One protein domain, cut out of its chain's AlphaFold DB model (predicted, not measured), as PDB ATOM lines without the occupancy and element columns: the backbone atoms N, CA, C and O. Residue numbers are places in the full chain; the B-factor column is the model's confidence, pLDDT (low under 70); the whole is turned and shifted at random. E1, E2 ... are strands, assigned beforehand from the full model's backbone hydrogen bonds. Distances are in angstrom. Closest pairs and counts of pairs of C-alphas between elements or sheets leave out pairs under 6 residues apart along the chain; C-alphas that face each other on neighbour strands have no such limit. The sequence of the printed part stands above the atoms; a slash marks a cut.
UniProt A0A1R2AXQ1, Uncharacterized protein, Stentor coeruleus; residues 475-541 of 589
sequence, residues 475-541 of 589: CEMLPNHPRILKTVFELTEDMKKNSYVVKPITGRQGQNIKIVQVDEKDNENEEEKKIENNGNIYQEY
ATOM      1  N   CYS A 475       7.196   9.039 -94.827       97.19
ATOM      2  CA  CYS A 475       6.815   7.950 -93.932       97.19
ATOM      3  C   CYS A 475       7.055   6.571 -94.568       97.19
ATOM      4  O   CYS A 475       7.593   5.688 -93.911       97.19
ATOM      5  N   GLU A 476       6.728   6.377 -95.847       96.94
ATOM      6  CA  GLU A 476       7.024   5.126 -96.561       96.94
ATOM      7  C   GLU A 476       8.529   4.861 -96.693       96.94
ATOM      8  O   GLU A 476       8.978   3.719 -96.606       96.94
ATOM      9  N   MET A 477       9.322   5.909 -96.924       97.06
ATOM     10  CA  MET A 477      10.774   5.783 -97.062       97.06
ATOM     11  C   MET A 477      11.458   5.469 -95.730       97.06
ATOM     12  O   MET A 477      12.475   4.776 -95.718       97.06
ATOM     13  N   LEU A 478      10.944   6.019 -94.625       95.25
ATOM     14  CA  LEU A 478      11.584   6.004 -93.310       95.25
ATOM     15  C   LEU A 478      10.546   5.800 -92.182       95.25
ATOM     16  O   LEU A 478      10.395   6.665 -91.316       95.25
ATOM     17  N   PRO A 479       9.857   4.640 -92.143       92.44
ATOM     18  CA  PRO A 479       8.673   4.422 -91.298       92.44
ATOM     19  C   PRO A 479       8.945   4.470 -89.791       92.44
ATOM     20  O   PRO A 479       8.042   4.750 -89.012       92.44
ATOM     21  N   ASN A 480      10.189   4.222 -89.378       91.19
ATOM     22  CA  ASN A 480      10.587   4.190 -87.969       91.19
ATOM     23  C   ASN A 480      11.396   5.425 -87.548       91.19
ATOM     24  O   ASN A 480      11.980   5.430 -86.465       91.19
ATOM     25  N   HIS A 481      11.515   6.449 -88.400       96.81
ATOM     26  CA  HIS A 481      12.318   7.619 -88.058       96.81
ATOM     27  C   HIS A 481      11.638   8.427 -86.938       96.81
ATOM     28  O   HIS A 481      10.477   8.820 -87.088       96.81
ATOM     29  N   PRO A 482      12.339   8.749 -85.833       96.31
ATOM     30  CA  PRO A 482      11.721   9.323 -84.637       96.31
ATOM     31  C   PRO A 482      11.100  10.700 -84.873       96.31
ATOM     32  O   PRO A 482      10.242  11.105 -84.101       96.31
ATOM     33  N   ARG A 483      11.468  11.398 -85.953       96.81
ATOM     34  CA  ARG A 483      10.922  12.724 -86.308       96.81
ATOM     35  C   ARG A 483       9.735  12.717 -87.256       96.81
ATOM     36  O   ARG A 483       9.181  13.777 -87.531       96.81
ATOM     37  N   ILE A 484       9.365  11.553 -87.773       97.62
ATOM     38  CA  ILE A 484       8.263  11.425 -88.719       97.62
ATOM     39  C   ILE A 484       7.025  10.960 -87.955       97.62
ATOM     40  O   ILE A 484       7.112  10.135 -87.039       97.62
ATOM     41  N   LEU A 485       5.888  11.572 -88.275       97.19
ATOM     42  CA  LEU A 485       4.570  11.122 -87.844       97.19
ATOM     43  C   LEU A 485       4.050  10.137 -88.877       97.19
ATOM     44  O   LEU A 485       4.164  10.400 -90.083       97.19
ATOM     45  N   LYS A 486       3.465   9.027 -88.421       97.00
ATOM     46  CA  LYS A 486       2.873   8.058 -89.344       97.00
ATOM     47  C   LYS A 486       1.855   8.774 -90.226       97.00
ATOM     48  O   LYS A 486       0.945   9.420 -89.719       97.00
ATOM     49  N   THR A 487       2.032   8.701 -91.542       96.94
ATOM     50  CA  THR A 487       1.184   9.416 -92.499       96.94
ATOM     51  C   THR A 487       0.839   8.509 -93.671       96.94
ATOM     52  O   THR A 487       1.720   7.843 -94.209       96.94
ATOM     53  N   VAL A 488      -0.432   8.490 -94.069       95.62
ATOM     54  CA  VAL A 488      -0.953   7.654 -95.159       95.62
ATOM     55  C   VAL A 488      -1.824   8.473 -96.115       95.62
ATOM     56  O   VAL A 488      -2.464   9.444 -95.706       95.62
ATOM     57  N   PHE A 489      -1.847   8.074 -97.390       93.38
ATOM     58  CA  PHE A 489      -2.720   8.665 -98.414       93.38
ATOM     59  C   PHE A 489      -4.193   8.300 -98.213       93.38
ATOM     60  O   PHE A 489      -5.075   9.100 -98.493       93.38
ATOM     61  N   GLU A 490      -4.454   7.099 -97.704       91.50
ATOM     62  CA  GLU A 490      -5.800   6.575 -97.484       91.50
ATOM     63  C   GLU A 490      -5.950   6.145 -96.027       91.50
ATOM     64  O   GLU A 490      -5.029   5.571 -95.439       91.50
ATOM     65  N   LEU A 491      -7.112   6.422 -95.431       90.69
ATOM     66  CA  LEU A 491      -7.375   6.091 -94.036       90.69
ATOM     67  C   LEU A 491      -7.424   4.569 -93.845       90.69
ATOM     68  O   LEU A 491      -8.356   3.899 -94.282       90.69
ATOM     69  N   THR A 492      -6.423   4.027 -93.153       89.69
ATOM     70  CA  THR A 492      -6.328   2.587 -92.862       89.69
ATOM     71  C   THR A 492      -7.000   2.230 -91.536       89.69
ATOM     72  O   THR A 492      -7.029   3.039 -90.611       89.69
ATOM     73  N   GLU A 493      -7.457   0.983 -91.391       89.06
ATOM     74  CA  GLU A 493      -8.001   0.473 -90.118       89.06
ATOM     75  C   GLU A 493      -7.000   0.570 -88.962       89.06
ATOM     76  O   GLU A 493      -7.378   0.771 -87.814       89.06
ATOM     77  N   ASP A 494      -5.704   0.464 -89.252       89.44
ATOM     78  CA  ASP A 494      -4.671   0.629 -88.235       89.44
ATOM     79  C   ASP A 494      -4.501   2.090 -87.795       89.44
ATOM     80  O   ASP A 494      -4.201   2.355 -86.634       89.44
ATOM     81  N   MET A 495      -4.719   3.044 -88.707       90.12
ATOM     82  CA  MET A 495      -4.726   4.469 -88.380       90.12
ATOM     83  C   MET A 495      -5.897   4.825 -87.462       90.12
ATOM     84  O   MET A 495      -5.698   5.541 -86.488       90.12
ATOM     85  N   LYS A 496      -7.084   4.262 -87.722       89.56
ATOM     86  CA  LYS A 496      -8.309   4.501 -86.938       89.56
ATOM     87  C   LYS A 496      -8.228   4.039 -85.480       89.56
ATOM     88  O   LYS A 496      -9.042   4.453 -84.667       89.56
ATOM     89  N   LYS A 497      -7.254   3.193 -85.127       89.31
ATOM     90  CA  LYS A 497      -7.039   2.752 -83.735       89.31
ATOM     91  C   LYS A 497      -6.482   3.851 -82.829       89.31
ATOM     92  O   LYS A 497      -6.502   3.683 -81.617       89.31
ATOM     93  N   ASN A 498      -5.927   4.920 -83.398       90.69
ATOM     94  CA  ASN A 498      -5.305   6.016 -82.662       90.69
ATOM     95  C   ASN A 498      -5.852   7.352 -83.172       90.69
ATOM     96  O   ASN A 498      -6.355   7.428 -84.287       90.69
ATOM     97  N   SER A 499      -5.701   8.421 -82.394       93.06
ATOM     98  CA  SER A 499      -6.046   9.771 -82.850       93.06
ATOM     99  C   SER A 499      -5.226  10.178 -84.083       93.06
ATOM    100  O   SER A 499      -4.021   9.914 -84.165       93.06
ATOM    101  N   TYR A 500      -5.860  10.860 -85.035       94.44
ATOM    102  CA  TYR A 500      -5.235  11.290 -86.287       94.44
ATOM    103  C   TYR A 500      -5.735  12.663 -86.745       94.44
ATOM    104  O   TYR A 500      -6.736  13.192 -86.273       94.44
ATOM    105  N   VAL A 501      -5.004  13.255 -87.681       94.38
ATOM    106  CA  VAL A 501      -5.282  14.551 -88.288       94.38
ATOM    107  C   VAL A 501      -5.554  14.346 -89.771       94.38
ATOM    108  O   VAL A 501      -4.718  13.791 -90.488       94.38
ATOM    109  N   VAL A 502      -6.710  14.810 -90.232       93.00
ATOM    110  CA  VAL A 502      -7.079  14.870 -91.647       93.00
ATOM    111  C   VAL A 502      -6.615  16.208 -92.195       93.00
ATOM    112  O   VAL A 502      -6.988  17.260 -91.668       93.00
ATOM    113  N   LYS A 503      -5.797  16.176 -93.248       91.19
ATOM    114  CA  LYS A 503      -5.269  17.384 -93.880       91.19
ATOM    115  C   LYS A 503      -5.507  17.354 -95.391       91.19
ATOM    116  O   LYS A 503      -5.060  16.404 -96.034       91.19
ATOM    117  N   PRO A 504      -6.107  18.397 -95.983       89.31
ATOM    118  CA  PRO A 504      -6.177  18.518 -97.434       89.31
ATOM    119  C   PRO A 504      -4.787  18.679 -98.037       89.31
ATOM    120  O   PRO A 504      -3.986  19.478 -97.554       89.31
ATOM    121  N   ILE A 505      -4.517  17.961 -99.125       86.00
ATOM    122  CA  ILE A 505      -3.225  17.943 -99.830       86.00
ATOM    123  C   ILE A 505      -2.775  19.361-100.229       86.00
ATOM    124  O   ILE A 505      -1.600  19.702-100.086       86.00
ATOM    125  N   THR A 506      -3.714  20.206-100.664       75.75
ATOM    126  CA  THR A 506      -3.469  21.576-101.149       75.75
ATOM    127  C   THR A 506      -3.805  22.680-100.133       75.75
ATOM    128  O   THR A 506      -3.763  23.857-100.486       75.75
ATOM    129  N   GLY A 507      -4.127  22.339 -98.877       69.12
ATOM    130  CA  GLY A 507      -4.490  23.316 -97.837       69.12
ATOM    131  C   GLY A 507      -3.298  24.103 -97.261       69.12
ATOM    132  O   GLY A 507      -2.163  23.618 -97.277       69.12
ATOM    133  N   ARG A 508      -3.555  25.293 -96.692       66.56
ATOM    134  CA  ARG A 508      -2.572  26.202 -96.049       66.56
ATOM    135  C   ARG A 508      -3.107  26.751 -94.716       66.56
ATOM    136  O   ARG A 508      -4.304  26.680 -94.477       66.56
ATOM    137  N   GLN A 509      -2.226  27.301 -93.871       63.31
ATOM    138  CA  GLN A 509      -2.575  28.080 -92.661       63.31
ATOM    139  C   GLN A 509      -3.616  27.417 -91.727       63.31
ATOM    140  O   GLN A 509      -4.501  28.084 -91.202       63.31
ATOM    141  N   GLY A 510      -3.558  26.095 -91.551       59.72
ATOM    142  CA  GLY A 510      -4.520  25.380 -90.701       59.72
ATOM    143  C   GLY A 510      -5.914  25.163 -91.311       59.72
ATOM    144  O   GLY A 510      -6.742  24.478 -90.714       59.72
ATOM    145  N   GLN A 511      -6.182  25.674 -92.517       72.31
ATOM    146  CA  GLN A 511      -7.505  25.611 -93.134       72.31
ATOM    147  C   GLN A 511      -7.940  24.173 -93.423       72.31
ATOM    148  O   GLN A 511      -7.182  23.367 -93.970       72.31
ATOM    149  N   ASN A 512      -9.207  23.884 -93.103       78.12
ATOM    150  CA  ASN A 512      -9.871  22.600 -93.342       78.12
ATOM    151  C   ASN A 512      -9.173  21.392 -92.682       78.12
ATOM    152  O   ASN A 512      -9.413  20.250 -93.076       78.12
ATOM    153  N   ILE A 513      -8.323  21.631 -91.675       83.38
ATOM    154  CA  ILE A 513      -7.757  20.574 -90.838       83.38
ATOM    155  C   ILE A 513      -8.839  20.059 -89.888       83.38
ATOM    156  O   ILE A 513      -9.572  20.835 -89.279       83.38
ATOM    157  N   LYS A 514      -8.917  18.736 -89.740       87.69
ATOM    158  CA  LYS A 514      -9.776  18.082 -88.747       87.69
ATOM    159  C   LYS A 514      -8.925  17.172 -87.877       87.69
ATOM    160  O   LYS A 514      -8.098  16.426 -88.400       87.69
ATOM    161  N   ILE A 515      -9.118  17.226 -86.565       87.69
ATOM    162  CA  ILE A 515      -8.454  16.333 -85.615       87.69
ATOM    163  C   ILE A 515      -9.498  15.335 -85.144       87.69
ATOM    164  O   ILE A 515     -10.447  15.732 -84.487       87.69
ATOM    165  N   VAL A 516      -9.300  14.059 -85.457       88.69
ATOM    166  CA  VAL A 516     -10.145  12.974 -84.966       88.69
ATOM    167  C   VAL A 516      -9.469  12.389 -83.736       88.69
ATOM    168  O   VAL A 516      -8.390  11.796 -83.829       88.69
ATOM    169  N   GLN A 517     -10.081  12.586 -82.573       84.94
ATOM    170  CA  GLN A 517      -9.604  12.007 -81.321       84.94
ATOM    171  C   GLN A 517     -10.316  10.685 -81.063       84.94
ATOM    172  O   GLN A 517     -11.540  10.609 -81.108       84.94
ATOM    173  N   VAL A 518      -9.549   9.629 -80.813       80.44
ATOM    174  CA  VAL A 518     -10.098   8.338 -80.395       80.44
ATOM    175  C   VAL A 518     -10.120   8.333 -78.870       80.44
ATOM    176  O   VAL A 518      -9.064   8.254 -78.243       80.44
ATOM    177  N   ASP A 519     -11.310   8.457 -78.281       68.94
ATOM    178  CA  ASP A 519     -11.522   8.280 -76.841       68.94
ATOM    179  C   ASP A 519     -11.883   6.819 -76.541       68.94
ATOM    180  O   ASP A 519     -12.663   6.198 -77.259       68.94
ATOM    181  N   GLU A 520     -11.382   6.260 -75.434       54.25
ATOM    182  CA  GLU A 520     -11.671   4.870 -75.022       54.25
ATOM    183  C   GLU A 520     -13.168   4.596 -74.739       54.25
ATOM    184  O   GLU A 520     -13.547   3.451 -74.486       54.25
ATOM    185  N   LYS A 521     -14.029   5.628 -74.733       52.62
ATOM    186  CA  LYS A 521     -15.433   5.540 -74.297       52.62
ATOM    187  C   LYS A 521     -16.488   5.705 -75.390       52.62
ATOM    188  O   LYS A 521     -17.615   5.289 -75.138       52.62
ATOM    189  N   ASP A 522     -16.150   6.215 -76.573       47.59
ATOM    190  CA  ASP A 522     -17.126   6.465 -77.642       47.59
ATOM    191  C   ASP A 522     -16.728   5.736 -78.931       47.59
ATOM    192  O   ASP A 522     -15.807   6.115 -79.647       47.59
ATOM    193  N   ASN A 523     -17.448   4.651 -79.232       44.59
ATOM    194  CA  ASN A 523     -17.211   3.797 -80.404       44.59
ATOM    195  C   ASN A 523     -17.798   4.357 -81.717       44.59
ATOM    196  O   ASN A 523     -17.767   3.670 -82.735       44.59
ATOM    197  N   GLU A 524     -18.340   5.577 -81.728       46.31
ATOM    198  CA  GLU A 524     -18.858   6.208 -82.948       46.31
ATOM    199  C   GLU A 524     -18.525   7.705 -82.983       46.31
ATOM    200  O   GLU A 524     -19.334   8.550 -82.607       46.31
ATOM    201  N   ASN A 525     -17.340   8.048 -83.491       55.53
ATOM    202  CA  ASN A 525     -16.980   9.437 -83.764       55.53
ATOM    203  C   ASN A 525     -17.841   9.988 -84.918       55.53
ATOM    204  O   ASN A 525     -17.616   9.673 -86.089       55.53
ATOM    205  N   GLU A 526     -18.824  10.844 -84.611       51.41
ATOM    206  CA  GLU A 526     -19.641  11.551 -85.617       51.41
ATOM    207  C   GLU A 526     -18.795  12.360 -86.620       51.41
ATOM    208  O   GLU A 526     -19.233  12.612 -87.746       51.41
ATOM    209  N   GLU A 527     -17.577  12.747 -86.232       55.16
ATOM    210  CA  GLU A 527     -16.619  13.452 -87.086       55.16
ATOM    211  C   GLU A 527     -16.104  12.593 -88.248       55.16
ATOM    212  O   GLU A 527     -15.910  13.125 -89.344       55.16
ATOM    213  N   GLU A 528     -15.973  11.271 -88.071       57.62
ATOM    214  CA  GLU A 528     -15.551  10.364 -89.150       57.62
ATOM    215  C   GLU A 528     -16.592  10.291 -90.271       57.62
ATOM    216  O   GLU A 528     -16.243  10.269 -91.452       57.62
ATOM    217  N   LYS A 529     -17.886  10.343 -89.920       51.91
ATOM    218  CA  LYS A 529     -19.005  10.273 -90.878       51.91
ATOM    219  C   LYS A 529     -19.075  11.498 -91.813       51.91
ATOM    220  O   LYS A 529     -19.857  11.484 -92.760       51.91
ATOM    221  N   LYS A 530     -18.267  12.546 -91.575       56.12
ATOM    222  CA  LYS A 530     -18.215  13.805 -92.351       56.12
ATOM    223  C   LYS A 530     -16.886  14.018 -93.099       56.12
ATOM    224  O   LYS A 530     -16.587  15.149 -93.505       56.12
ATOM    225  N   ILE A 531     -16.050  12.988 -93.238       61.16
ATOM    226  CA  ILE A 531     -14.788  13.079 -93.984       61.16
ATOM    227  C   ILE A 531     -15.051  12.740 -95.454       61.16
ATOM    228  O   ILE A 531     -15.403  11.613 -95.791       61.16
ATOM    229  N   GLU A 532     -14.868  13.716 -96.342       60.59
ATOM    230  CA  GLU A 532     -14.817  13.451 -97.780       60.59
ATOM    231  C   GLU A 532     -13.492  12.748 -98.117       60.59
ATOM    232  O   GLU A 532     -12.413  13.207 -97.738       60.59
ATOM    233  N   ASN A 533     -13.566  11.618 -98.823       58.22
ATOM    234  CA  ASN A 533     -12.408  10.751 -99.087       58.22
ATOM    235  C   ASN A 533     -11.481  11.238-100.214       58.22
ATOM    236  O   ASN A 533     -10.490  10.573-100.505       58.22
ATOM    237  N   ASN A 534     -11.757  12.377-100.854       65.62
ATOM    238  CA  ASN A 534     -10.958  12.841-101.987       65.62
ATOM    239  C   ASN A 534      -9.996  13.962-101.570       65.62
ATOM    240  O   ASN A 534     -10.423  15.004-101.079       65.62
ATOM    241  N   GLY A 535      -8.696  13.766-101.824       81.62
ATOM    242  CA  GLY A 535      -7.687  14.831-101.743       81.62
ATOM    243  C   GLY A 535      -7.115  15.119-100.349       81.62
ATOM    244  O   GLY A 535      -6.627  16.226-100.121       81.62
ATOM    245  N   ASN A 536      -7.148  14.147 -99.432       91.50
ATOM    246  CA  ASN A 536      -6.621  14.275 -98.070       91.50
ATOM    247  C   ASN A 536      -5.420  13.352 -97.817       91.50
ATOM    248  O   ASN A 536      -5.241  12.339 -98.483       91.50
ATOM    249  N   ILE A 537      -4.629  13.695 -96.803       94.50
ATOM    250  CA  ILE A 537      -3.725  12.777 -96.105       94.50
ATOM    251  C   ILE A 537      -4.145  12.645 -94.645       94.50
ATOM    252  O   ILE A 537      -4.718  13.569 -94.060       94.50
ATOM    253  N   TYR A 538      -3.820  11.498 -94.056       95.31
ATOM    254  CA  TYR A 538      -4.129  11.170 -92.668       95.31
ATOM    255  C   TYR A 538      -2.821  10.999 -91.911       95.31
ATOM    256  O   TYR A 538      -2.033  10.103 -92.222       95.31
ATOM    257  N   GLN A 539      -2.577  11.871 -90.941       96.81
ATOM    258  CA  GLN A 539      -1.333  11.929 -90.181       96.81
ATOM    259  C   GLN A 539      -1.583  11.648 -88.700       96.81
ATOM    260  O   GLN A 539      -2.598  12.053 -88.152       96.81
ATOM    261  N   GLU A 540      -0.666  10.941 -88.050       96.56
ATOM    262  CA  GLU A 540      -0.729  10.610 -86.631       96.56
ATOM    263  C   GLU A 540      -0.857  11.886 -85.798       96.56
ATOM    264  O   GLU A 540      -0.129  12.859 -86.014       96.56
ATOM    265  N   TYR A 541      -1.788  11.886 -84.847       95.50
ATOM    266  CA  TYR A 541      -1.948  13.013 -83.946       95.50
ATOM    267  C   TYR A 541      -0.837  13.017 -82.898       95.50
ATOM    268  O   TYR A 541      -0.680  12.077 -82.121       95.50
TER     269      TYR A 541
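Overview. This is residues 475 to 541 of the 589 residues of an uncharacterized protein of Stentor coeruleus (UniProt A0A1R2AXQ1). With little regular structure, this is a small antiparallel sheet in the order E2, E1, E3, from which long loops spread, residues 475 to 499 and 517 to 535. Of 67 printed residues, 13 are in the three named strands, E1, E2 and E3 along the chain; there is no named helix and the class is all strand. The whole is compact, with a radius of gyration of the C-alphas of 12.3 A and spans of 33 by 26 by 19 A.

Arrangement. Residues 487 to 488 pair antiparallel with residues 538 to 539 of E3, residues 536 to 540. Inner strand E1, residues 500 to 504, is antiparallel to E3 at 153 degrees; N 501 and O 539 are within hydrogen-bond range at 2.7 A. E1 and E2, residues 514 to 516, form a hairpin at 157 degrees, with N 502 and O 514 at 2.8 A. Edge strands E2 and E3 are apart.

Along the chain. E1 spans 13.3 A from C-alpha 500 at (-5.235, 11.290, -86.287), E2 6.4 A, and E3 13.4 A to C-alpha 540 at (-0.729, 10.610, -86.631).

Size, cuts and confidence. The C-alphas farthest apart, of Met 477 and Lys 521, are 34.7 A apart. The printed part has no cut. The link from E2 to E3 is long. Residues 507 to 510 and 519 to 534 have pLDDT under 70.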